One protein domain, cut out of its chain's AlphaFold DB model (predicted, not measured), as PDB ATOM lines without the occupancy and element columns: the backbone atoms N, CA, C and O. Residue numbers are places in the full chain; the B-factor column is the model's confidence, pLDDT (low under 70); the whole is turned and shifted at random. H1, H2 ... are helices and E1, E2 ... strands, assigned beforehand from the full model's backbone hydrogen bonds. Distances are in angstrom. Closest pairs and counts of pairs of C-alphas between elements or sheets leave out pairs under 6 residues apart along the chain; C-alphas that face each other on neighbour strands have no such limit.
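What this domain is: This is residues 41 to 160 of the 276 residues of an uncharacterized protein of Thermococcus gammatolerans (strain DSM 15229 / JCM 11827 / EJ3) (UniProt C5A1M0). One long helix, H2, is the spine of the model, with a small two-stranded sheet towards each end: E4 with E1 beside it near residues 62 to 74 of H2, and the hairpin of E2 and E3 near residues 78 to 83. H1 folds alongside the first half of H2, H4 crosses it steeply with H3 next to H4, and E5 runs past E4 and leads away from the body. The printed part has 120 residues with five named helices and five named strands, in the order E1 H1 H2 H3 H4 E2 E3 E4 H5 E5; the class is mixed, helices and strands, and both sheets are antiparallel. The whole is only just compact, close to loose, with a radius of gyration of the C-alphas of 15.9 A, and only just flat, with spans of 51 by 37 by 20 A.

How they stand to each other: Start at E1, residues 41 to 43, and E4, residues 132 to 137, antiparallel neighbours at 166 degrees; N 41 and O 134 are 2.8 A apart, within hydrogen-bond range. Look next at H2, residues 60 to 83: its closest C-alpha pair with E4 is Phe 67 and Phe 134, 7.1 A. H1, residues 45 to 54, forms a helical hairpin with H2; they touch, closest at the C-alphas of Ile 52 and Arg 60, 7.1 A, at a shallow tilt of 5 degrees, opposite ways. H4, residues 95 to 106, touches residues 73 to 77 of H2, closest at the C-alphas of Ile 74 and Val 100, 6.5 A, at a steep tilt of 69.8 degrees, only just short of about perpendicular. H3, residues 87 to 92, and H4 touch only at the corner by their link, and only just, with 3 pairs of C-alphas within 8 A, the closest those of Leu 91 and Val 97, 5.9 A. Further along, E2, residues 110 to 113, and E3, residues 118 to 121, form an antiparallel hairpin; N 111 and O 120 are 2.9 A apart, within hydrogen-bond range. The closest C-alphas of H2 and E3 are those of Leu 81 and Lys 120, 4.5 A. E5, residues 152 to 158, pairs with no named strand; its closest C-alpha to E4 is that of Phe 154, 7.4 A from Lys 135. H5, residues 144 to 147, touches no helix and is too short for an O i to N i+4 pair; such pairs are all within hydrogen-bond range in H1 and H3, 19 of 20 in H2 and 7 of 8 in H4.

Where its parts are: Find C-alpha 41 at (31.534, 86.832, 1.731), where E1 begins. H1 is 14.7 A long; H2 runs 35.3 A from C-alpha 60 at (26.666, 99.571, 2.243), H4 17.1 A and E4 16.5 A. E5 runs 19.3 A to C-alpha 158 at (15.174, 74.671, 5.950).

The domain as a whole: The two C-alphas farthest apart are those of Asp 115 and Asn 143, 50.6 A. The printed part has no cut and no long link, and no printed residue has a pLDDT under 70.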
ATOM      1  N   LEU A  41      30.126  86.470   1.809       95.81
ATOM      2  CA  LEU A  41      31.534  86.832   1.731       95.81
ATOM      3  C   LEU A  41      32.332  85.861   2.590       95.81
ATOM      4  O   LEU A  41      31.994  85.605   3.740       95.81
ATOM      5  N   GLU A  42      33.411  85.345   2.020       94.56
ATOM      6  CA  GLU A  42      34.324  84.440   2.706       94.56
ATOM      7  C   GLU A  42      35.694  85.107   2.850       94.56
ATOM      8  O   GLU A  42      36.215  85.678   1.881       94.56
ATOM      9  N   GLY A  43      36.281  85.030   4.038       95.31
ATOM     10  CA  GLY A  43      37.599  85.585   4.332       95.31
ATOM     11  C   GLY A  43      37.844  85.723   5.827       95.31
ATOM     12  O   GLY A  43      36.999  85.335   6.632       95.31
ATOM     13  N   THR A  44      38.987  86.284   6.205       95.69
ATOM     14  CA  THR A  44      39.154  86.796   7.574       95.69
ATOM     15  C   THR A  44      38.215  87.982   7.806       95.69
ATOM     16  O   THR A  44      37.701  88.576   6.854       95.69
ATOM     17  N   LEU A  45      37.990  88.362   9.065       95.25
ATOM     18  CA  LEU A  45      37.176  89.540   9.389       95.25
ATOM     19  C   LEU A  45      37.694  90.803   8.671       95.25
ATOM     20  O   LEU A  45      36.905  91.578   8.136       95.25
ATOM     21  N   GLU A  46      39.012  90.972   8.575       95.50
ATOM     22  CA  GLU A  46      39.639  92.082   7.847       95.50
ATOM     23  C   GLU A  46      39.426  91.992   6.325       95.50
ATOM     24  O   GLU A  46      39.076  92.987   5.683       95.50
ATOM     25  N   GLU A  47      39.574  90.800   5.732       95.81
ATOM     26  CA  GLU A  47      39.314  90.585   4.302       95.81
ATOM     27  C   GLU A  47      37.845  90.853   3.948       95.81
ATOM     28  O   GLU A  47      37.559  91.477   2.925       95.81
ATOM     29  N   ILE A  48      36.906  90.392   4.783       96.44
ATOM     30  CA  ILE A  48      35.467  90.611   4.588       96.44
ATOM     31  C   ILE A  48      35.156  92.104   4.681       96.44
ATOM     32  O   ILE A  48      34.506  92.638   3.782       96.44
ATOM     33  N   ARG A  49      35.677  92.795   5.702       96.25
ATOM     34  CA  ARG A  49      35.505  94.243   5.855       96.25
ATOM     35  C   ARG A  49      36.007  95.001   4.626       96.25
ATOM     36  O   ARG A  49      35.279  95.814   4.063       96.25
ATOM     37  N   SER A  50      37.207  94.657   4.162       95.12
ATOM     38  CA  SER A  50      37.828  95.272   2.985       95.12
ATOM     39  C   SER A  50      36.997  95.066   1.716       95.12
ATOM     40  O   SER A  50      36.867  95.985   0.909       95.12
ATOM     41  N   LYS A  51      36.395  93.879   1.542       94.56
ATOM     42  CA  LYS A  51      35.467  93.605   0.432       94.56
ATOM     43  C   LYS A  51      34.219  94.483   0.519       94.56
ATOM     44  O   LYS A  51      33.826  95.042  -0.499       94.56
ATOM     45  N   ILE A  52      33.633  94.648   1.707       94.25
ATOM     46  CA  ILE A  52      32.451  95.503   1.907       94.25
ATOM     47  C   ILE A  52      32.765  96.973   1.582       94.25
ATOM     48  O   ILE A  52      31.977  97.638   0.908       94.25
ATOM     49  N   ASP A  53      33.927  97.479   2.001       92.00
ATOM     50  CA  ASP A  53      34.301  98.887   1.812       92.00
ATOM     51  C   ASP A  53      34.451  99.283   0.327       92.00
ATOM     52  O   ASP A  53      34.243 100.447  -0.033       92.00
ATOM     53  N   VAL A  54      34.762  98.327  -0.556       90.06
ATOM     54  CA  VAL A  54      34.882  98.550  -2.011       90.06
ATOM     55  C   VAL A  54      33.670  98.064  -2.807       90.06
ATOM     56  O   VAL A  54      33.642  98.216  -4.027       90.06
ATOM     57  N   MET A  55      32.661  97.486  -2.151       88.44
ATOM     58  CA  MET A  55      31.477  96.963  -2.827       88.44
ATOM     59  C   MET A  55      30.575  98.082  -3.348       88.44
ATOM     60  O   MET A  55      30.212  99.018  -2.628       88.44
ATOM     61  N   GLU A  56      30.171  97.954  -4.606       86.25
ATOM     62  CA  GLU A  56      29.207  98.829  -5.268       86.25
ATOM     63  C   GLU A  56      27.887  98.092  -5.500       86.25
ATOM     64  O   GLU A  56      27.844  96.862  -5.550       86.25
ATOM     65  N   GLY A  57      26.798  98.846  -5.666       84.81
ATOM     66  CA  GLY A  57      25.490  98.254  -5.948       84.81
ATOM     67  C   GLY A  57      24.896  97.488  -4.768       84.81
ATOM     68  O   GLY A  57      24.183  96.503  -4.966       84.81
ATOM     69  N   VAL A  58      25.193  97.935  -3.549       91.06
ATOM     70  CA  VAL A  58      24.607  97.440  -2.302       91.06
ATOM     71  C   VAL A  58      24.259  98.603  -1.382       91.06
ATOM     72  O   VAL A  58      24.865  99.674  -1.473       91.06
ATOM     73  N   ASP A  59      23.326  98.377  -0.466       92.31
ATOM     74  CA  ASP A  59      23.179  99.203   0.726       92.31
ATOM     75  C   ASP A  59      24.362  98.935   1.665       92.31
ATOM     76  O   ASP A  59      24.380  97.986   2.451       92.31
ATOM     77  N   ARG A  60      25.412  99.746   1.509       91.44
ATOM     78  CA  ARG A  60      26.666  99.571   2.243       91.44
ATOM     79  C   ARG A  60      26.503  99.847   3.734       91.44
ATOM     80  O   ARG A  60      27.181  99.203   4.524       91.44
ATOM     81  N   GLU A  61      25.642 100.785   4.117       93.06
ATOM     82  CA  GLU A  61      25.447 101.145   5.525       93.06
ATOM     83  C   GLU A  61      24.823  99.974   6.287       93.06
ATOM     84  O   GLU A  61      25.416  99.496   7.255       93.06
ATOM     85  N   ALA A  62      23.723  99.422   5.767       93.25
ATOM     86  CA  ALA A  62      23.085  98.237   6.338       93.25
ATOM     87  C   ALA A  62      24.019  97.012   6.338       93.25
ATOM     88  O   ALA A  62      24.026  96.214   7.277       93.25
ATOM     89  N   LEU A  63      24.837  96.855   5.291       93.81
ATOM     90  CA  LEU A  63      25.789  95.750   5.198       93.81
ATOM     91  C   LEU A  63      26.913  95.858   6.235       93.81
ATOM     92  O   LEU A  63      27.312  94.850   6.817       93.81
ATOM     93  N   LEU A  64      27.416  97.072   6.469       95.19
ATOM     94  CA  LEU A  64      28.420  97.348   7.489       95.19
ATOM     95  C   LEU A  64      27.865  97.127   8.893       95.19
ATOM     96  O   LEU A  64      28.532  96.481   9.693       95.19
ATOM     97  N   GLU A  65      26.649  97.590   9.180       95.31
ATOM     98  CA  GLU A  65      25.978  97.325  10.458       95.31
ATOM     99  C   GLU A  65      25.830  95.816  10.709       95.31
ATOM    100  O   GLU A  65      26.220  95.311  11.765       95.31
ATOM    101  N   GLY A  66      25.360  95.072   9.701       94.19
ATOM    102  CA  GLY A  66      25.255  93.614   9.778       94.19
ATOM    103  C   GLY A  66      26.607  92.927   9.991       94.19
ATOM    104  O   GLY A  66      26.704  91.984  10.777       94.19
ATOM    105  N   PHE A  67      27.665  93.407   9.334       96.38
ATOM    106  CA  PHE A  67      29.015  92.875   9.511       96.38
ATOM    107  C   PHE A  67      29.579  93.159  10.907       96.38
ATOM    108  O   PHE A  67      30.193  92.276  11.503       96.38
ATOM    109  N   GLU A  68      29.363  94.356  11.454       96.56
ATOM    110  CA  GLU A  68      29.809  94.686  12.811       96.56
ATOM    111  C   GLU A  68      29.097  93.820  13.856       96.56
ATOM    112  O   GLU A  68      29.763  93.241  14.712       96.56
ATOM    113  N   SER A  69      27.783  93.616  13.723       93.81
ATOM    114  CA  SER A  69      27.033  92.699  14.592       93.81
ATOM    115  C   SER A  69      27.550  91.254  14.498       93.81
ATOM    116  O   SER A  69      27.723  90.571  15.514       93.81
ATOM    117  N   PHE A  70      27.876  90.787  13.288       94.25
ATOM    118  CA  PHE A  70      28.498  89.478  13.075       94.25
ATOM    119  C   PHE A  70      29.886  89.377  13.726       94.25
ATOM    120  O   PHE A  70      30.194  88.388  14.394       94.25
ATOM    121  N   ARG A  71      30.718  90.414  13.583       95.00
ATOM    122  CA  ARG A  71      32.049  90.500  14.197       95.00
ATOM    123  C   ARG A  71      31.972  90.469  15.722       95.00
ATOM    124  O   ARG A  71      32.752  89.761  16.354       95.00
ATOM    125  N   GLU A  72      31.047  91.220  16.312       93.94
ATOM    126  CA  GLU A  72      30.795  91.216  17.759       93.94
ATOM    127  C   GLU A  72      30.364  89.832  18.246       93.94
ATOM    128  O   GLU A  72      30.918  89.333  19.225       93.94
ATOM    129  N   SER A  73      29.465  89.177  17.507       91.75
ATOM    130  CA  SER A  73      29.011  87.811  17.790       91.75
ATOM    131  C   SER A  73      30.174  86.811  17.793       91.75
ATOM    132  O   SER A  73      30.296  85.995  18.704       91.75
ATOM    133  N   ILE A  74      31.081  86.898  16.813       93.69
ATOM    134  CA  ILE A  74      32.288  86.059  16.767       93.69
ATOM    135  C   ILE A  74      33.201  86.338  17.962       93.69
ATOM    136  O   ILE A  74      33.640  85.399  18.623       93.69
ATOM    137  N   ASN A  75      33.492  87.609  18.248       93.31
ATOM    138  CA  ASN A  75      34.392  87.981  19.343       93.31
ATOM    139  C   ASN A  75      33.872  87.495  20.696       93.31
ATOM    140  O   ASN A  75      34.644  86.944  21.476       93.31
ATOM    141  N   HIS A  76      32.566  87.628  20.928       93.44
ATOM    142  CA  HIS A  76      31.903  87.112  22.122       93.44
ATOM    143  C   HIS A  76      32.152  85.609  22.303       93.44
ATOM    144  O   HIS A  76      32.630  85.175  23.349       93.44
ATOM    145  N   ILE A  77      31.934  84.807  21.254       93.94
ATOM    146  CA  ILE A  77      32.169  83.355  21.311       93.94
ATOM    147  C   ILE A  77      33.653  83.019  21.492       93.94
ATOM    148  O   ILE A  77      33.995  82.160  22.306       93.94
ATOM    149  N   LEU A  78      34.554  83.705  20.786       92.44
ATOM    150  CA  LEU A  78      35.996  83.505  20.945       92.44
ATOM    151  C   LEU A  78      36.459  83.790  22.380       92.44
ATOM    152  O   LEU A  78      37.322  83.075  22.890       92.44
ATOM    153  N   ASP A  79      35.890  84.798  23.044       91.94
ATOM    154  CA  ASP A  79      36.222  85.129  24.430       91.94
ATOM    155  C   ASP A  79      35.808  84.023  25.407       91.94
ATOM    156  O   ASP A  79      36.610  83.648  26.268       91.94
ATOM    157  N   HIS A  80      34.628  83.421  25.226       92.75
ATOM    158  CA  HIS A  80      34.228  82.237  25.996       92.75
ATOM    159  C   HIS A  80      35.173  81.046  25.758       92.75
ATOM    160  O   HIS A  80      35.596  80.370  26.701       92.75
ATOM    161  N   LEU A  81      35.574  80.811  24.508       92.56
ATOM    162  CA  LEU A  81      36.405  79.663  24.137       92.56
ATOM    163  C   LEU A  81      37.876  79.774  24.579       92.56
ATOM    164  O   LEU A  81      38.544  78.743  24.680       92.56
ATOM    165  N   LYS A  82      38.395  80.978  24.876       87.56
ATOM    166  CA  LYS A  82      39.755  81.168  25.430       87.56
ATOM    167  C   LYS A  82      39.922  80.519  26.805       87.56
ATOM    168  O   LYS A  82      40.960  79.926  27.085       87.56
ATOM    169  N   GLY A  83      38.917  80.654  27.673       83.06
ATOM    170  CA  GLY A  83      38.894  80.016  28.999       83.06
ATOM    171  C   GLY A  83      38.379  78.576  28.958       83.06
ATOM    172  O   GLY A  83      38.695  77.769  29.837       83.06
ATOM    173  N   GLY A  84      37.641  78.253  27.898       89.56
ATOM    174  CA  GLY A  84      36.875  77.033  27.769       89.56
ATOM    175  C   GLY A  84      35.502  77.172  28.403       89.56
ATOM    176  O   GLY A  84      35.378  77.631  29.537       89.56
ATOM    177  N   GLU A  85      34.474  76.767  27.672       93.50
ATOM    178  CA  GLU A  85      33.083  76.926  28.085       93.50
ATOM    179  C   GLU A  85      32.278  75.676  27.735       93.50
ATOM    180  O   GLU A  85      32.602  74.949  26.793       93.50
ATOM    181  N   SER A  86      31.226  75.408  28.507       93.06
ATOM    182  CA  SER A  86      30.344  74.280  28.217       93.06
ATOM    183  C   SER A  86      29.629  74.462  26.873       93.06
ATOM    184  O   SER A  86      29.048  75.521  26.618       93.06
ATOM    185  N   ALA A  87      29.612  73.412  26.045       88.44
ATOM    186  CA  ALA A  87      28.907  73.426  24.762       88.44
ATOM    187  C   ALA A  87      27.410  73.733  24.933       88.44
ATOM    188  O   ALA A  87      26.862  74.558  24.204       88.44
ATOM    189  N   ASP A  88      26.768  73.147  25.949       88.31
ATOM    190  CA  ASP A  88      25.342  73.368  26.229       88.31
ATOM    191  C   ASP A  88      25.060  74.823  26.607       88.31
ATOM    192  O   ASP A  88      24.052  75.401  26.198       88.31
ATOM    193  N   LYS A  89      25.966  75.434  27.378       90.44
ATOM    194  CA  LYS A  89      25.828  76.827  27.801       90.44
ATOM    195  C   LYS A  89      25.964  77.775  26.613       90.44
ATOM    196  O   LYS A  89      25.108  78.638  26.457       90.44
ATOM    197  N   LEU A  90      26.960  77.567  25.752       90.69
ATOM    198  CA  LEU A  90      27.121  78.346  24.521       90.69
ATOM    199  C   LEU A  90      25.887  78.223  23.617       90.69
ATOM    200  O   LEU A  90      25.314  79.225  23.196       90.69
ATOM    201  N   LEU A  91      25.417  76.997  23.368       88.44
ATOM    202  CA  LEU A  91      24.255  76.750  22.509       88.44
ATOM    203  C   LEU A  91      22.944  77.315  23.084       88.44
ATOM    204  O   LEU A  91      22.003  77.564  22.328       88.44
ATOM    205  N   SER A  92      22.875  77.561  24.397       87.44
ATOM    206  CA  SER A  92      21.706  78.177  25.037       87.44
ATOM    207  C   SER A  92      21.529  79.668  24.715       87.44
ATOM    208  O   SER A  92      20.418  80.182  24.850       87.44
ATOM    209  N   GLU A  93      22.576  80.359  24.248       84.94
ATOM    210  CA  GLU A  93      22.514  81.788  23.895       84.94
ATOM    211  C   GLU A  93      21.801  82.052  22.555       84.94
ATOM    212  O   GLU A  93      21.393  83.182  22.269       84.94
ATOM    213  N   GLY A  94      21.595  81.010  21.745       78.50
ATOM    214  CA  GLY A  94      20.748  81.052  20.555       78.50
ATOM    215  C   GLY A  94      21.326  80.311  19.352       78.50
ATOM    216  O   GLY A  94      22.495  79.942  19.308       78.50
ATOM    217  N   LEU A  95      20.489  80.139  18.321       75.00
ATOM    218  CA  LEU A  95      20.849  79.425  17.084       75.00
ATOM    219  C   LEU A  95      22.038  80.048  16.336       75.00
ATOM    220  O   LEU A  95      22.754  79.344  15.630       75.00
ATOM    221  N   TRP A  96      22.272  81.351  16.504       81.44
ATOM    222  CA  TRP A  96      23.404  82.057  15.898       81.44
ATOM    223  C   TRP A  96      24.760  81.540  16.410       81.44
ATOM    224  O   TRP A  96      25.734  81.543  15.659       81.44
ATOM    225  N   VAL A  97      24.821  81.031  17.648       89.19
ATOM    226  CA  VAL A  97      26.043  80.448  18.221       89.19
ATOM    227  C   VAL A  97      26.441  79.175  17.489       89.19
ATOM    228  O   VAL A  97      27.622  78.959  17.230       89.19
ATOM    229  N   ALA A  98      25.462  78.354  17.102       87.12
ATOM    230  CA  ALA A  98      25.723  77.119  16.374       87.12
ATOM    231  C   ALA A  98      26.420  77.386  15.028       87.12
ATOM    232  O   ALA A  98      27.350  76.663  14.686       87.12
ATOM    233  N   ASP A  99      26.039  78.450  14.307       88.00
ATOM    234  CA  ASP A  99      26.685  78.824  13.037       88.00
ATOM    235  C   ASP A  99      28.147  79.257  13.238       88.00
ATOM    236  O   ASP A  99      29.021  78.880  12.459       88.00
ATOM    237  N   VAL A 100      28.443  80.013  14.301       91.81
ATOM    238  CA  VAL A 100      29.822  80.418  14.626       91.81
ATOM    239  C   VAL A 100      30.660  79.204  15.037       91.81
ATOM    240  O   VAL A 100      31.777  79.036  14.546       91.81
ATOM    241  N   LEU A 101      30.128  78.334  15.900       92.69
ATOM    242  CA  LEU A 101      30.825  77.124  16.341       92.69
ATOM    243  C   LEU A 101      31.083  76.150  15.187       92.69
ATOM    244  O   LEU A 101      32.177  75.596  15.114       92.69
ATOM    245  N   ASP A 102      30.135  75.978  14.264       90.88
ATOM    246  CA  ASP A 102      30.324  75.141  13.075       90.88
ATOM    247  C   ASP A 102      31.431  75.701  12.170       90.88
ATOM    248  O   ASP A 102      32.314  74.968  11.726       90.88
ATOM    249  N   GLN A 103      31.474  77.023  11.965       93.06
ATOM    250  CA  GLN A 103      32.561  77.660  11.213       93.06
ATOM    251  C   GLN A 103      33.928  77.462  11.888       93.06
ATOM    252  O   GLN A 103      34.900  77.121  11.212       93.06
ATOM    253  N   LEU A 104      34.010  77.606  13.216       93.25
ATOM    254  CA  LEU A 104      35.242  77.371  13.976       93.25
ATOM    255  C   LEU A 104      35.664  75.891  13.957       93.25
ATOM    256  O   LEU A 104      36.854  75.591  13.832       93.25
ATOM    257  N   TYR A 105      34.709  74.962  14.042       91.19
ATOM    258  CA  TYR A 105      34.956  73.525  13.934       91.19
ATOM    259  C   TYR A 105      35.492  73.153  12.547       91.19
ATOM    260  O   TYR A 105      36.523  72.488  12.441       91.19
ATOM    261  N   ASN A 106      34.851  73.648  11.485       89.19
ATOM    262  CA  ASN A 106      35.266  73.428  10.098       89.19
ATOM    263  C   ASN A 106      36.621  74.084   9.779       89.19
ATOM    264  O   ASN A 106      37.388  73.553   8.975       89.19
ATOM    265  N   ALA A 107      36.959  75.190  10.450       89.25
ATOM    266  CA  ALA A 107      38.292  75.794  10.420       89.25
ATOM    267  C   ALA A 107      39.335  75.010  11.244       89.25
ATOM    268  O   ALA A 107      40.508  75.381  11.282       89.25
ATOM    269  N   GLY A 108      38.923  73.935  11.922       89.31
ATOM    270  CA  GLY A 108      39.779  73.115  12.767       89.31
ATOM    271  C   GLY A 108      40.254  73.828  14.029       89.31
ATOM    272  O   GLY A 108      41.226  73.362  14.617       89.31
ATOM    273  N   ALA A 109      39.599  74.917  14.441       92.62
ATOM    274  CA  ALA A 109      40.022  75.807  15.522       92.62
ATOM    275  C   ALA A 109      39.513  75.395  16.913       92.62
ATOM    276  O   ALA A 109      39.937  75.983  17.906       92.62
ATOM    277  N   LEU A 110      38.619  74.404  16.991       93.12
ATOM    278  CA  LEU A 110      38.021  73.937  18.243       93.12
ATOM    279  C   LEU A 110      38.626  72.615  18.719       93.12
ATOM    280  O   LEU A 110      38.794  71.686  17.926       93.12
ATOM    281  N   ASP A 111      38.874  72.535  20.023       91.06
ATOM    282  CA  ASP A 111      39.032  71.294  20.777       91.06
ATOM    283  C   ASP A 111      37.763  71.033  21.591       91.06
ATOM    284  O   ASP A 111      37.208  71.944  22.214       91.06
ATOM    285  N   TYR A 112      37.317  69.778  21.589       90.56
ATOM    286  CA  TYR A 112      36.182  69.317  22.381       90.56
ATOM    287  C   TYR A 112      36.638  68.261  23.382       90.56
ATOM    288  O   TYR A 112      37.189  67.229  22.995       90.56
ATOM    289  N   ASP A 113      36.381  68.526  24.659       89.31
ATOM    290  CA  ASP A 113      36.530  67.565  25.743       89.31
ATOM    291  C   ASP A 113      35.160  66.916  26.035       89.31
ATOM    292  O   ASP A 113      34.277  67.581  26.595       89.31
ATOM    293  N   PRO A 114      34.954  65.638  25.657       82.31
ATOM    294  CA  PRO A 114      33.685  64.945  25.855       82.31
ATOM    295  C   PRO A 114      33.402  64.607  27.325       82.31
ATOM    296  O   PRO A 114      32.234  64.518  27.699       82.31
ATOM    297  N   ASP A 115      34.430  64.450  28.164       80.56
ATOM    298  CA  ASP A 115      34.257  64.080  29.573       80.56
ATOM    299  C   ASP A 115      33.781  65.285  30.406       80.56
ATOM    300  O   ASP A 115      33.060  65.126  31.395       80.56
ATOM    301  N   GLY A 116      34.146  66.500  29.980       78.75
ATOM    302  CA  GLY A 116      33.731  67.770  30.588       78.75
ATOM    303  C   GLY A 116      32.635  68.540  29.838       78.75
ATOM    304  O   GLY A 116      32.227  69.603  30.307       78.75
ATOM    305  N   ASN A 117      32.178  68.044  28.681       89.25
ATOM    306  CA  ASN A 117      31.324  68.761  27.719       89.25
ATOM    307  C   ASN A 117      31.814  70.192  27.421       89.25
ATOM    308  O   ASN A 117      31.037  71.154  27.439       89.25
ATOM    309  N   LEU A 118      33.119  70.338  27.203       92.50
ATOM    310  CA  LEU A 118      33.786  71.633  27.188       92.50
ATOM    311  C   LEU A 118      34.423  71.910  25.825       92.50
ATOM    312  O   LEU A 118      35.154  71.081  25.288       92.50
ATOM    313  N   LEU A 119      34.151  73.094  25.279       93.69
ATOM    314  CA  LEU A 119      34.735  73.591  24.038       93.69
ATOM    315  C   LEU A 119      35.807  74.632  24.344       93.69
ATOM    316  O   LEU A 119      35.591  75.540  25.148       93.69
ATOM    317  N   LYS A 120      36.952  74.513  23.672       93.75
ATOM    318  CA  LYS A 120      38.073  75.454  23.748       93.75
ATOM    319  C   LYS A 120      38.594  75.790  22.361       93.75
ATOM    320  O   LYS A 120      38.491  74.985  21.439       93.75
ATOM    321  N   LEU A 121      39.206  76.964  22.232       92.62
ATOM    322  CA  LEU A 121      40.091  77.230  21.100       92.62
ATOM    323  C   LEU A 121      41.344  76.361  21.226       92.62
ATOM    324  O   LEU A 121      41.934  76.279  22.304       92.62
ATOM    325  N   LYS A 122      41.765  75.751  20.118       91.75
ATOM    326  CA  LYS A 122      43.033  75.018  20.047       91.75
ATOM    327  C   LYS A 122      44.211  75.920  20.385       91.75
ATOM    328  O   LYS A 122      44.287  77.067  19.939       91.75
ATOM    329  N   GLU A 123      45.170  75.367  21.118       86.44
ATOM    330  CA  GLU A 123      46.417  76.068  21.418       86.44
ATOM    331  C   GLU A 123      47.172  76.433  20.128       86.44
ATOM    332  O   GLU A 123      47.289  75.632  19.200       86.44
ATOM    333  N   GLY A 124      47.692  77.662  20.066       83.00
ATOM    334  CA  GLY A 124      48.460  78.158  18.918       83.00
ATOM    335  C   GLY A 124      47.629  78.655  17.729       83.00
ATOM    336  O   GLY A 124      48.218  79.120  16.754       83.00
ATOM    337  N   ILE A 125      46.293  78.607  17.797       87.31
ATOM    338  CA  ILE A 125      45.422  79.282  16.825       87.31
ATOM    339  C   ILE A 125      45.468  80.796  17.066       87.31
ATOM    340  O   ILE A 125      45.208  81.259  18.176       87.31
ATOM    341  N   ASP A 126      45.732  81.568  16.012       87.38
ATOM    342  CA  ASP A 126      45.505  83.016  16.000       87.38
ATOM    343  C   ASP A 126      44.082  83.311  15.487       87.38
ATOM    344  O   ASP A 126      43.811  83.083  14.299       87.38
ATOM    345  N   PRO A 127      43.170  83.841  16.330       84.31
ATOM    346  CA  PRO A 127      41.801  84.138  15.924       84.31
ATOM    347  C   PRO A 127      41.686  85.113  14.743       84.31
ATOM    348  O   PRO A 127      40.702  85.056  14.011       84.31
ATOM    349  N   LEU A 128      42.684  85.976  14.520       86.62
ATOM    350  CA  LEU A 128      42.689  86.929  13.402       86.62
ATOM    351  C   LEU A 128      42.886  86.252  12.039       86.62
ATOM    352  O   LEU A 128      42.491  86.795  11.009       86.62
ATOM    353  N   THR A 129      43.474  85.055  12.031       90.19
ATOM    354  CA  THR A 129      43.717  84.270  10.811       90.19
ATOM    355  C   THR A 129      42.541  83.373  10.428       90.19
ATOM    356  O   THR A 129      42.532  82.789   9.341       90.19
ATOM    357  N   LEU A 130      41.536  83.266  11.304       92.94
ATOM    358  CA  LEU A 130      40.363  82.437  11.071       92.94
ATOM    359  C   LEU A 130      39.498  83.023   9.956       92.94
ATOM    360  O   LEU A 130      39.257  84.230   9.880       92.94
ATOM    361  N   ARG A 131      39.032  82.135   9.078       93.69
ATOM    362  CA  ARG A 131      38.160  82.479   7.957       93.69
ATOM    363  C   ARG A 131      36.713  82.198   8.329       93.69
ATOM    364  O   ARG A 131      36.401  81.121   8.826       93.69
ATOM    365  N   PHE A 132      35.848  83.148   8.016       94.88
ATOM    366  CA  PHE A 132      34.421  83.103   8.291       94.88
ATOM    367  C   PHE A 132      33.616  83.301   7.007       94.88
ATOM    368  O   PHE A 132      34.129  83.763   5.983       94.88
ATOM    369  N   GLN A 133      32.336  82.953   7.077       94.94
ATOM    370  CA  GLN A 133      31.328  83.219   6.066       94.94
ATOM    371  C   GLN A 133      30.339  84.241   6.618       94.94
ATOM    372  O   GLN A 133      29.479  83.917   7.437       94.94
ATOM    373  N   PHE A 134      30.441  85.475   6.139       95.00
ATOM    374  CA  PHE A 134      29.463  86.513   6.424       95.00
ATOM    375  C   PHE A 134      28.343  86.457   5.384       95.00
ATOM    376  O   PHE A 134      28.591  86.659   4.195       95.00
ATOM    377  N   LYS A 135      27.118  86.161   5.826       94.31
ATOM    378  CA  LYS A 135      25.927  86.014   4.978       94.31
ATOM    379  C   LYS A 135      25.055  87.261   5.112       94.31
ATOM    380  O   LYS A 135      24.797  87.703   6.227       94.31
ATOM    381  N   PHE A 136      24.563  87.799   4.001       94.25
ATOM    382  CA  PHE A 136      23.695  88.979   3.999       94.25
ATOM    383  C   PHE A 136      22.565  88.844   2.971       94.25
ATOM    384  O   PHE A 136      22.733  88.165   1.952       94.25
ATOM    385  N   PRO A 137      21.384  89.422   3.249       93.69
ATOM    386  CA  PRO A 137      20.185  89.124   2.482       93.69
ATOM    387  C   PRO A 137      20.177  89.831   1.121       93.69
ATOM    388  O   PRO A 137      20.736  90.914   0.940       93.69
ATOM    389  N   PHE A 138      19.523  89.202   0.140       93.00
ATOM    390  CA  PHE A 138      19.524  89.664  -1.254       93.00
ATOM    391  C   PHE A 138      18.910  91.061  -1.444       93.00
ATOM    392  O   PHE A 138      19.243  91.751  -2.402       93.00
ATOM    393  N   ASN A 139      18.015  91.481  -0.547       92.00
ATOM    394  CA  ASN A 139      17.322  92.767  -0.614       92.00
ATOM    395  C   ASN A 139      18.247  93.970  -0.369       92.00
ATOM    396  O   ASN A 139      17.852  95.089  -0.680       92.00
ATOM    397  N   LEU A 140      19.460  93.753   0.151       92.00
ATOM    398  CA  LEU A 140      20.481  94.799   0.271       92.00
ATOM    399  C   LEU A 140      21.216  95.064  -1.048       92.00
ATOM    400  O   LEU A 140      22.063  95.948  -1.106       92.00
ATOM    401  N   VAL A 141      20.937  94.302  -2.107       91.00
ATOM    402  CA  VAL A 141      21.692  94.338  -3.362       91.00
ATOM    403  C   VAL A 141      20.880  95.027  -4.450       91.00
ATOM    404  O   VAL A 141      19.785  94.594  -4.799       91.00
ATOM    405  N   THR A 142      21.443  96.086  -5.024       91.38
ATOM    406  CA  THR A 142      20.862  96.845  -6.140       91.38
ATOM    407  C   THR A 142      21.495  96.495  -7.490       91.38
ATOM    408  O   THR A 142      20.862  96.712  -8.521       91.38
ATOM    409  N   ASN A 143      22.698  95.898  -7.506       89.81
ATOM    410  CA  ASN A 143      23.350  95.364  -8.709       89.81
ATOM    411  C   ASN A 143      23.925  93.941  -8.484       89.81
ATOM    412  O   ASN A 143      25.113  93.798  -8.179       89.81
ATOM    413  N   PRO A 144      23.107  92.886  -8.664       88.62
ATOM    414  CA  PRO A 144      23.528  91.489  -8.516       88.62
ATOM    415  C   PRO A 144      24.747  91.090  -9.363       88.62
ATOM    416  O   PRO A 144      25.691  90.506  -8.841       88.62
ATOM    417  N   GLU A 145      24.779  91.460 -10.648       86.31
ATOM    418  CA  GLU A 145      25.846  91.051 -11.582       86.31
ATOM    419  C   GLU A 145      27.225  91.605 -11.191       86.31
ATOM    420  O   GLU A 145      28.260  90.965 -11.392       86.31
ATOM    421  N   GLY A 146      27.253  92.820 -10.636       85.25
ATOM    422  CA  GLY A 146      28.474  93.414 -10.096       85.25
ATOM    423  C   GLY A 146      28.947  92.692  -8.835       85.25
ATOM    424  O   GLY A 146      30.142  92.424  -8.689       85.25
ATOM    425  N   LEU A 147      28.003  92.344  -7.960       87.94
ATOM    426  CA  LEU A 147      28.269  91.718  -6.671       87.94
ATOM    427  C   LEU A 147      28.794  90.282  -6.791       87.94
ATOM    428  O   LEU A 147      29.688  89.891  -6.042       87.94
ATOM    429  N   GLU A 148      28.295  89.510  -7.753       86.69
ATOM    430  CA  GLU A 148      28.693  88.109  -7.969       86.69
ATOM    431  C   GLU A 148      30.184  87.928  -8.303       86.69
ATOM    432  O   GLU A 148      30.726  86.827  -8.201       86.69
ATOM    433  N   LYS A 149      30.890  89.011  -8.650       87.38
ATOM    434  CA  LYS A 149      32.349  89.003  -8.838       87.38
ATOM    435  C   LYS A 149      33.127  88.911  -7.522       87.38
ATOM    436  O   LYS A 149      34.293  88.523  -7.543       87.38
ATOM    437  N   VAL A 150      32.518  89.300  -6.399       87.62
ATOM    438  CA  VAL A 150      33.179  89.407  -5.083       87.62
ATOM    439  C   VAL A 150      32.490  88.596  -3.983       87.62
ATOM    440  O   VAL A 150      33.153  88.203  -3.021       87.62
ATOM    441  N   ALA A 151      31.197  88.303  -4.136       91.31
ATOM    442  CA  ALA A 151      30.404  87.491  -3.222       91.31
ATOM    443  C   ALA A 151      29.795  86.287  -3.952       91.31
ATOM    444  O   ALA A 151      29.452  86.367  -5.129       91.31
ATOM    445  N   LYS A 152      29.637  85.165  -3.248       93.31
ATOM    446  CA  LYS A 152      28.956  83.981  -3.793       93.31
ATOM    447  C   LYS A 152      27.480  84.051  -3.420       93.31
ATOM    448  O   LYS A 152      27.158  84.475  -2.314       93.31
ATOM    449  N   GLN A 153      26.587  83.608  -4.300       93.50
ATOM    450  CA  GLN A 153      25.185  83.424  -3.926       93.50
ATOM    451  C   GLN A 153      25.080  82.391  -2.796       93.50
ATOM    452  O   GLN A 153      25.770  81.369  -2.802       93.50
ATOM    453  N   PHE A 154      24.206  82.663  -1.834       92.44
ATOM    454  CA  PHE A 154      23.914  81.775  -0.724       92.44
ATOM    455  C   PHE A 154      22.409  81.592  -0.613       92.44
ATOM    456  O   PHE A 154      21.653  82.556  -0.480       92.44
ATOM    457  N   VAL A 155      21.983  80.336  -0.651       91.31
ATOM    458  CA  VAL A 155      20.600  79.961  -0.396       91.31
ATOM    459  C   VAL A 155      20.614  78.910   0.692       91.31
ATOM    460  O   VAL A 155      21.207  77.845   0.529       91.31
ATOM    461  N   PHE A 156      19.959  79.224   1.798       87.94
ATOM    462  CA  PHE A 156      19.660  78.268   2.845       87.94
ATOM    463  C   PHE A 156      18.165  77.996   2.809       87.94
ATOM    464  O   PHE A 156      17.365  78.929   2.846       87.94
ATOM    465  N   THR A 157      17.798  76.725   2.710       88.31
ATOM    466  CA  THR A 157      16.408  76.280   2.750       88.31
ATOM    467  C   THR A 157      16.284  75.240   3.844       88.31
ATOM    468  O   THR A 157      16.821  74.141   3.717       88.31
ATOM    469  N   ASP A 158      15.563  75.594   4.898       84.75
ATOM    470  CA  ASP A 158      15.174  74.671   5.950       84.75
ATOM    471  C   ASP A 158      13.788  74.108   5.642       84.75
ATOM    472  O   ASP A 158      12.842  74.858   5.393       84.75
ATOM    473  N   LEU A 159      13.662  72.783   5.624       88.75
ATOM    474  CA  LEU A 159      12.395  72.103   5.380       88.75
ATOM    475  C   LEU A 159      11.700  71.869   6.717       88.75
ATOM    476  O   LEU A 159      11.952  70.881   7.405       88.75
ATOM    477  N   THR A 160      10.786  72.771   7.057       89.38
ATOM    478  CA  THR A 160      10.095  72.770   8.344       89.38
ATOM    479  C   THR A 160       8.625  72.373   8.196       89.38
ATOM    480  O   THR A 160       7.994  72.645   7.169       89.38
TER     481      THR A 160